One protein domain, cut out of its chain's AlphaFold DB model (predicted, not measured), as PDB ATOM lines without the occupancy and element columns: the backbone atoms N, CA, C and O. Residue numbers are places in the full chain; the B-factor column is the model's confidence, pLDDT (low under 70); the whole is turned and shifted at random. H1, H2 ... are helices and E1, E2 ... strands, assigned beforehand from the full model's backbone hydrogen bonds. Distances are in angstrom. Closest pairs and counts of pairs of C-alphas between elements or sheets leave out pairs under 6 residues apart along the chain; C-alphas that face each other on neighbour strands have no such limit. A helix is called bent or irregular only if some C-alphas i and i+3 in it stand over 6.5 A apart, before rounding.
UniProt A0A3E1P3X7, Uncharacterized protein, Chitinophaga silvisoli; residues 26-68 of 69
ATOM      1  N   LEU A  26     116.455  -2.724 163.954       95.75
ATOM      2  CA  LEU A  26     117.253  -2.843 165.169       95.75
ATOM      3  C   LEU A  26     118.177  -4.056 165.070       95.75
ATOM      4  O   LEU A  26     117.711  -5.192 165.043       95.75
ATOM      5  N   GLN A  27     119.493  -3.833 165.065       96.00
ATOM      6  CA  GLN A  27     120.456  -4.920 165.224       96.00
ATOM      7  C   GLN A  27     120.765  -5.140 166.710       96.00
ATOM      8  O   GLN A  27     121.294  -4.247 167.369       96.00
ATOM      9  N   ALA A  28     120.476  -6.334 167.223       94.94
ATOM     10  CA  ALA A  28     120.606  -6.679 168.640       94.94
ATOM     11  C   ALA A  28     121.510  -7.902 168.875       94.94
ATOM     12  O   ALA A  28     121.874  -8.620 167.948       94.94
ATOM     13  N   ASP A  29     121.897  -8.165 170.121       94.56
ATOM     14  CA  ASP A  29     122.795  -9.269 170.499       94.56
ATOM     15  C   ASP A  29     122.097 -10.626 170.718       94.56
ATOM     16  O   ASP A  29     122.775 -11.621 170.979       94.56
ATOM     17  N   GLY A  30     120.769 -10.679 170.586       92.81
ATOM     18  CA  GLY A  30     119.965 -11.876 170.858       92.81
ATOM     19  C   GLY A  30     119.436 -11.962 172.291       92.81
ATOM     20  O   GLY A  30     119.055 -13.044 172.734       92.81
ATOM     21  N   TYR A  31     119.424 -10.862 173.050       94.25
ATOM     22  CA  TYR A  31     118.721 -10.837 174.327       94.25
ATOM     23  C   TYR A  31     117.193 -10.921 174.135       94.25
ATOM     24  O   TYR A  31     116.607 -10.088 173.456       94.25
ATOM     25  N   ALA A  32     116.549 -11.903 174.776       93.38
ATOM     26  CA  ALA A  32     115.127 -12.227 174.594       93.38
ATOM     27  C   ALA A  32     114.145 -11.060 174.821       93.38
ATOM     28  O   ALA A  32     113.065 -11.062 174.250       93.38
ATOM     29  N   VAL A  33     114.516 -10.038 175.601       94.38
ATOM     30  CA  VAL A  33     113.651  -8.864 175.816       94.38
ATOM     31  C   VAL A  33     113.313  -8.127 174.514       94.38
ATOM     32  O   VAL A  33     112.278  -7.478 174.420       94.38
ATOM     33  N   TYR A  34     114.172  -8.205 173.492       93.94
ATOM     34  CA  TYR A  34     113.906  -7.532 172.219       93.94
ATOM     35  C   TYR A  34     112.724  -8.146 171.460       93.94
ATOM     36  O   TYR A  34     112.165  -7.484 170.591       93.94
ATOM     37  N   ASP A  35     112.308  -9.360 171.825       91.12
ATOM     38  CA  ASP A  35     111.138 -10.030 171.255       91.12
ATOM     39  C   ASP A  35     109.822  -9.468 171.834       91.12
ATOM     40  O   ASP A  35     108.751  -9.714 171.287       91.12
ATOM     41  N   GLU A  36     109.897  -8.680 172.915       92.00
ATOM     42  CA  GLU A  36     108.761  -7.992 173.548       92.00
ATOM     43  C   GLU A  36     108.519  -6.579 172.973       92.00
ATOM     44  O   GLU A  36     107.594  -5.881 173.392       92.00
ATOM     45  N   LEU A  37     109.352  -6.124 172.029       91.44
ATOM     46  CA  LEU A  37     109.195  -4.822 171.375       91.44
ATOM     47  C   LEU A  37     107.951  -4.783 170.468       91.44
ATOM     48  O   LEU A  37     107.488  -5.827 170.010       91.44
ATOM     49  N   PRO A  38     107.417  -3.592 170.140       86.38
ATOM     50  CA  PRO A  38     106.339  -3.456 169.162       86.38
ATOM     51  C   PRO A  38     106.846  -3.788 167.743       86.38
ATOM     52  O   PRO A  38     107.233  -2.913 166.969       86.38
ATOM     53  N   LEU A  39     106.853  -5.081 167.398       84.75
ATOM     54  CA  LEU A  39     107.399  -5.625 166.141       84.75
ATOM     55  C   LEU A  39     106.625  -5.200 164.878       84.75
ATOM     56  O   LEU A  39     107.052  -5.487 163.764       84.75
ATOM     57  N   GLU A  40     105.495  -4.513 165.036       90.19
ATOM     58  CA  GLU A  40     104.765  -3.885 163.930       90.19
ATOM     59  C   GLU A  40     105.533  -2.706 163.312       90.19
ATOM     60  O   GLU A  40     105.471  -2.495 162.102       90.19
ATOM     61  N   ASP A  41     106.307  -1.984 164.129       92.31
ATOM     62  CA  ASP A  41     107.100  -0.819 163.722       92.31
ATOM     63  C   ASP A  41     108.609  -1.121 163.647       92.31
ATOM     64  O   ASP A  41     109.382  -0.347 163.066       92.31
ATOM     65  N   ILE A  42     109.045  -2.232 164.251       95.50
ATOM     66  CA  ILE A  42     110.457  -2.588 164.411       95.50
ATOM     67  C   ILE A  42     110.739  -3.949 163.785       95.50
ATOM     68  O   ILE A  42     110.170  -4.968 164.161       95.50
ATOM     69  N   THR A  43     111.719  -3.986 162.888       94.69
ATOM     70  CA  THR A  43     112.325  -5.230 162.412       94.69
ATOM     71  C   THR A  43     113.620  -5.486 163.175       94.69
ATOM     72  O   THR A  43     114.605  -4.760 163.014       94.69
ATOM     73  N   VAL A  44     113.631  -6.522 164.011       94.44
ATOM     74  CA  VAL A  44     114.818  -6.924 164.773       94.44
ATOM     75  C   VAL A  44     115.660  -7.905 163.953       94.44
ATOM     76  O   VAL A  44     115.154  -8.904 163.449       94.44
ATOM     77  N   PHE A  45     116.964  -7.650 163.857       95.19
ATOM     78  CA  PHE A  45     117.948  -8.597 163.333       95.19
ATOM     79  C   PHE A  45     118.984  -8.922 164.403       95.19
ATOM     80  O   PHE A  45     119.531  -8.034 165.059       95.19
ATOM     81  N   TYR A  46     119.322 -10.197 164.556       95.19
ATOM     82  CA  TYR A  46     120.321 -10.599 165.539       95.19
ATOM     83  C   TYR A  46     121.739 -10.538 164.969       95.19
ATOM     84  O   TYR A  46     122.011 -10.820 163.801       95.19
ATOM     85  N   CYS A  47     122.678 -10.151 165.822       96.81
ATOM     86  CA  CYS A  47     124.062  -9.936 165.458       96.81
ATOM     87  C   CYS A  47     124.792 -11.265 165.231       96.81
ATOM     88  O   CYS A  47     125.062 -12.019 166.168       96.81
ATOM     89  N   MET A  48     125.219 -11.504 163.988       96.06
ATOM     90  CA  MET A  48     125.947 -12.723 163.613       96.06
ATOM     91  C   MET A  48     127.294 -12.879 164.330       96.06
ATOM     92  O   MET A  48     127.752 -13.999 164.546       96.06
ATOM     93  N   ALA A  49     127.919 -11.783 164.776       96.62
ATOM     94  CA  ALA A  49     129.121 -11.869 165.603       96.62
ATOM     95  C   ALA A  49     128.832 -12.499 166.979       96.62
ATOM     96  O   ALA A  49     129.653 -13.274 167.473       96.62
ATOM     97  N   HIS A  50     127.667 -12.209 167.576       96.44
ATOM     98  CA  HIS A  50     127.232 -12.835 168.828       96.44
ATOM     99  C   HIS A  50     126.888 -14.312 168.624       96.44
ATOM    100  O   HIS A  50     127.348 -15.146 169.406       96.44
ATOM    101  N   ALA A  51     126.176 -14.650 167.543       94.50
ATOM    102  CA  ALA A  51     125.873 -16.038 167.192       94.50
ATOM    103  C   ALA A  51     127.153 -16.871 166.980       94.50
ATOM    104  O   ALA A  51     127.344 -17.897 167.634       94.50
ATOM    105  N   ARG A  52     128.090 -16.386 166.151       94.56
ATOM    106  CA  ARG A  52     129.367 -17.071 165.886       94.56
ATOM    107  C   ARG A  52     130.188 -17.292 167.156       94.56
ATOM    108  O   ARG A  52     130.796 -18.348 167.299       94.56
ATOM    109  N   ARG A  53     130.211 -16.324 168.083       95.44
ATOM    110  CA  ARG A  53     130.923 -16.472 169.364       95.44
ATOM    111  C   ARG A  53     130.413 -17.686 170.140       95.44
ATOM    112  O   ARG A  53     131.219 -18.461 170.628       95.44
ATOM    113  N   LYS A  54     129.094 -17.897 170.186       93.00
ATOM    114  CA  LYS A  54     128.505 -19.056 170.873       93.00
ATOM    115  C   LYS A  54     128.893 -20.387 170.233       93.00
ATOM    116  O   LYS A  54     129.172 -21.330 170.965       93.00
ATOM    117  N   ILE A  55     128.955 -20.450 168.903       94.06
ATOM    118  CA  ILE A  55     129.421 -21.645 168.179       94.06
ATOM    119  C   ILE A  55     130.892 -21.924 168.507       94.06
ATOM    120  O   ILE A  55     131.248 -23.047 168.850       94.06
ATOM    121  N   TYR A  56     131.735 -20.889 168.467       94.19
ATOM    122  CA  TYR A  56     133.152 -21.000 168.814       94.19
ATOM    123  C   TYR A  56     133.356 -21.473 170.262       94.19
ATOM    124  O   TYR A  56     134.071 -22.441 170.499       94.19
ATOM    125  N   ASP A  57     132.668 -20.861 171.229       95.00
ATOM    126  CA  ASP A  57     132.759 -21.240 172.645       95.00
ATOM    127  C   ASP A  57     132.320 -22.703 172.868       95.00
ATOM    128  O   ASP A  57     132.900 -23.428 173.685       95.00
ATOM    129  N   ALA A  58     131.323 -23.171 172.107       95.62
ATOM    130  CA  ALA A  58     130.820 -24.540 172.179       95.62
ATOM    131  C   ALA A  58     131.833 -25.593 171.698       95.62
ATOM    132  O   ALA A  58     131.725 -26.747 172.118       95.62
ATOM    133  N   GLN A  59     132.846 -25.224 170.900       94.06
ATOM    134  CA  GLN A  59     133.891 -26.157 170.450       94.06
ATOM    135  C   GLN A  59     134.626 -26.810 171.625       94.06
ATOM    136  O   GLN A  59     134.936 -27.997 171.571       94.06
ATOM    137  N   SER A  60     134.824 -26.067 172.718       94.62
ATOM    138  CA  SER A  60     135.445 -26.583 173.947       94.62
ATOM    139  C   SER A  60     134.616 -27.662 174.657       94.62
ATOM    140  O   SER A  60     135.162 -28.457 175.417       94.62
ATOM    141  N   ASN A  61     133.302 -27.701 174.411       94.31
ATOM    142  CA  ASN A  61     132.378 -28.658 175.019       94.31
ATOM    143  C   ASN A  61     132.127 -29.865 174.106       94.31
ATOM    144  O   ASN A  61     132.081 -31.001 174.574       94.31
ATOM    145  N   ASN A  62     131.921 -29.625 172.807       93.50
ATOM    146  CA  ASN A  62     131.682 -30.669 171.814       93.50
ATOM    147  C   ASN A  62     132.061 -30.182 170.409       93.50
ATOM    148  O   ASN A  62     131.224 -29.690 169.652       93.50
ATOM    149  N   GLU A  63     133.332 -30.357 170.055       92.31
ATOM    150  CA  GLU A  63     133.896 -29.958 168.763       92.31
ATOM    151  C   GLU A  63     133.122 -30.534 167.568       92.31
ATOM    152  O   GLU A  63     132.842 -29.823 166.604       92.31
ATOM    153  N   LYS A  64     132.718 -31.809 167.636       92.31
ATOM    154  CA  LYS A  64     132.040 -32.495 166.526       92.31
ATOM    155  C   LYS A  64     130.678 -31.884 166.196       92.31
ATOM    156  O   LYS A  64     130.335 -31.773 165.025       92.31
ATOM    157  N   LEU A  65     129.893 -31.507 167.205       89.69
ATOM    158  CA  LEU A  65     128.606 -30.841 166.976       89.69
ATOM    159  C   LEU A  65     128.790 -29.363 166.624       89.69
ATOM    160  O   LEU A  65     128.103 -28.859 165.742       89.69
ATOM    161  N   ALA A  66     129.731 -28.678 167.276       89.81
ATOM    162  CA  ALA A  66     129.986 -27.259 167.044       89.81
ATOM    163  C   ALA A  66     130.585 -26.963 165.656       89.81
ATOM    164  O   ALA A  66     130.425 -25.857 165.155       89.81
ATOM    165  N   SER A  67     131.257 -27.932 165.026       88.38
ATOM    166  CA  SER A  67     131.838 -27.803 163.678       88.38
ATOM    167  C   SER A  67     130.855 -28.058 162.529       88.38
ATOM    168  O   SER A  67     131.223 -27.861 161.374       88.38
ATOM    169  N   TYR A  68     129.623 -28.496 162.819       84.75
ATOM    170  CA  TYR A  68     128.573 -28.698 161.809       84.75
ATOM    171  C   TYR A  68     127.756 -27.423 161.522       84.75
ATOM    172  O   TYR A  68     127.005 -27.382 160.548       84.75
TER     173      TYR A  68
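AT A GLANCE: This is residues 26 to 68 of the 69 residues of an uncharacterized protein of Chitinophaga silvisoli (UniProt A0A3E1P3X7). A small loose head with a long helical arm: at one end, two short parallel strands, E1 and E2, run side by side, and the chain between them swings out in an open loop that holds the short helix H1. From the end of E2 the helix H2 runs away from this head as an arm that makes much of the length, and it turns sharply at a kink of 108 degrees near residue 60. The printed part has 43 residues, with two named strands and two named helices in the order E1, H1, E2, H2; the sheet has the order E1, E2, parallel, and the class is mixed, helices and strands. The whole is a rod spanning 40 by 14 by 13 A, only just loose and close to extended, with a radius of gyration of the C-alphas of 13.7 A.

IN THESE COORDINATES: E1 is residues 26 to 28, and C-alpha 26 stands at (117.253, -2.843, 165.169). H1 follows at residues 32 to 36, 7.7 A from first to last C-alpha. E2 is residues 42 to 46, 12.8 A long, beginning at C-alpha 42 at (110.457, -2.588, 164.411). H2 is residues 48 to 66, 15.5 A from C-alpha 48 at (125.947, -12.723, 163.613) to C-alpha 66 at (129.986, -27.259, 167.044). H2 is irregular: C-alphas 61 and 64 are 9.3 A apart.

HOW THE PARTS SIT: E1 and E2 are parallel neighbours, with 30 degrees between their directions. C-alphas 27 and 45 face each other at 4.8 A; N 28 and O 45 are within hydrogen-bond range at 2.9 A, as are N 45 and O 26 at 2.8 A. E1, H1 and E2 form a strand-helix-strand unit, two parallel neighbour strands with a helix between them along the chain, and its crossover is right-handed. The closest C-alphas of E1 and H1 are those of Ala 28 and Tyr 34, 7.6 A apart. The closest C-alphas of H1 and E2 are those of Tyr 34 and Val 44, 7.5 A apart. H2 is apart from E1 and from H1. Of the O i to N i+4 pairs, 11 of 15 are within hydrogen-bond range in H2 and 0 of 1 in H1, where 2 of 2 O i to N i+3 pairs are within range.

THE WHOLE: The two C-alphas farthest apart are those of Asp 41 and Lys 64, at 40.4 A. Residues 36 to 41, of which 36 belongs to H1, stand free. The printed part has no cut, and its links E1 to H1, H1 to E2 and E2 to H2 are tight. The mean pLDDT of the printed part is 93.2, and no printed residue is under 70.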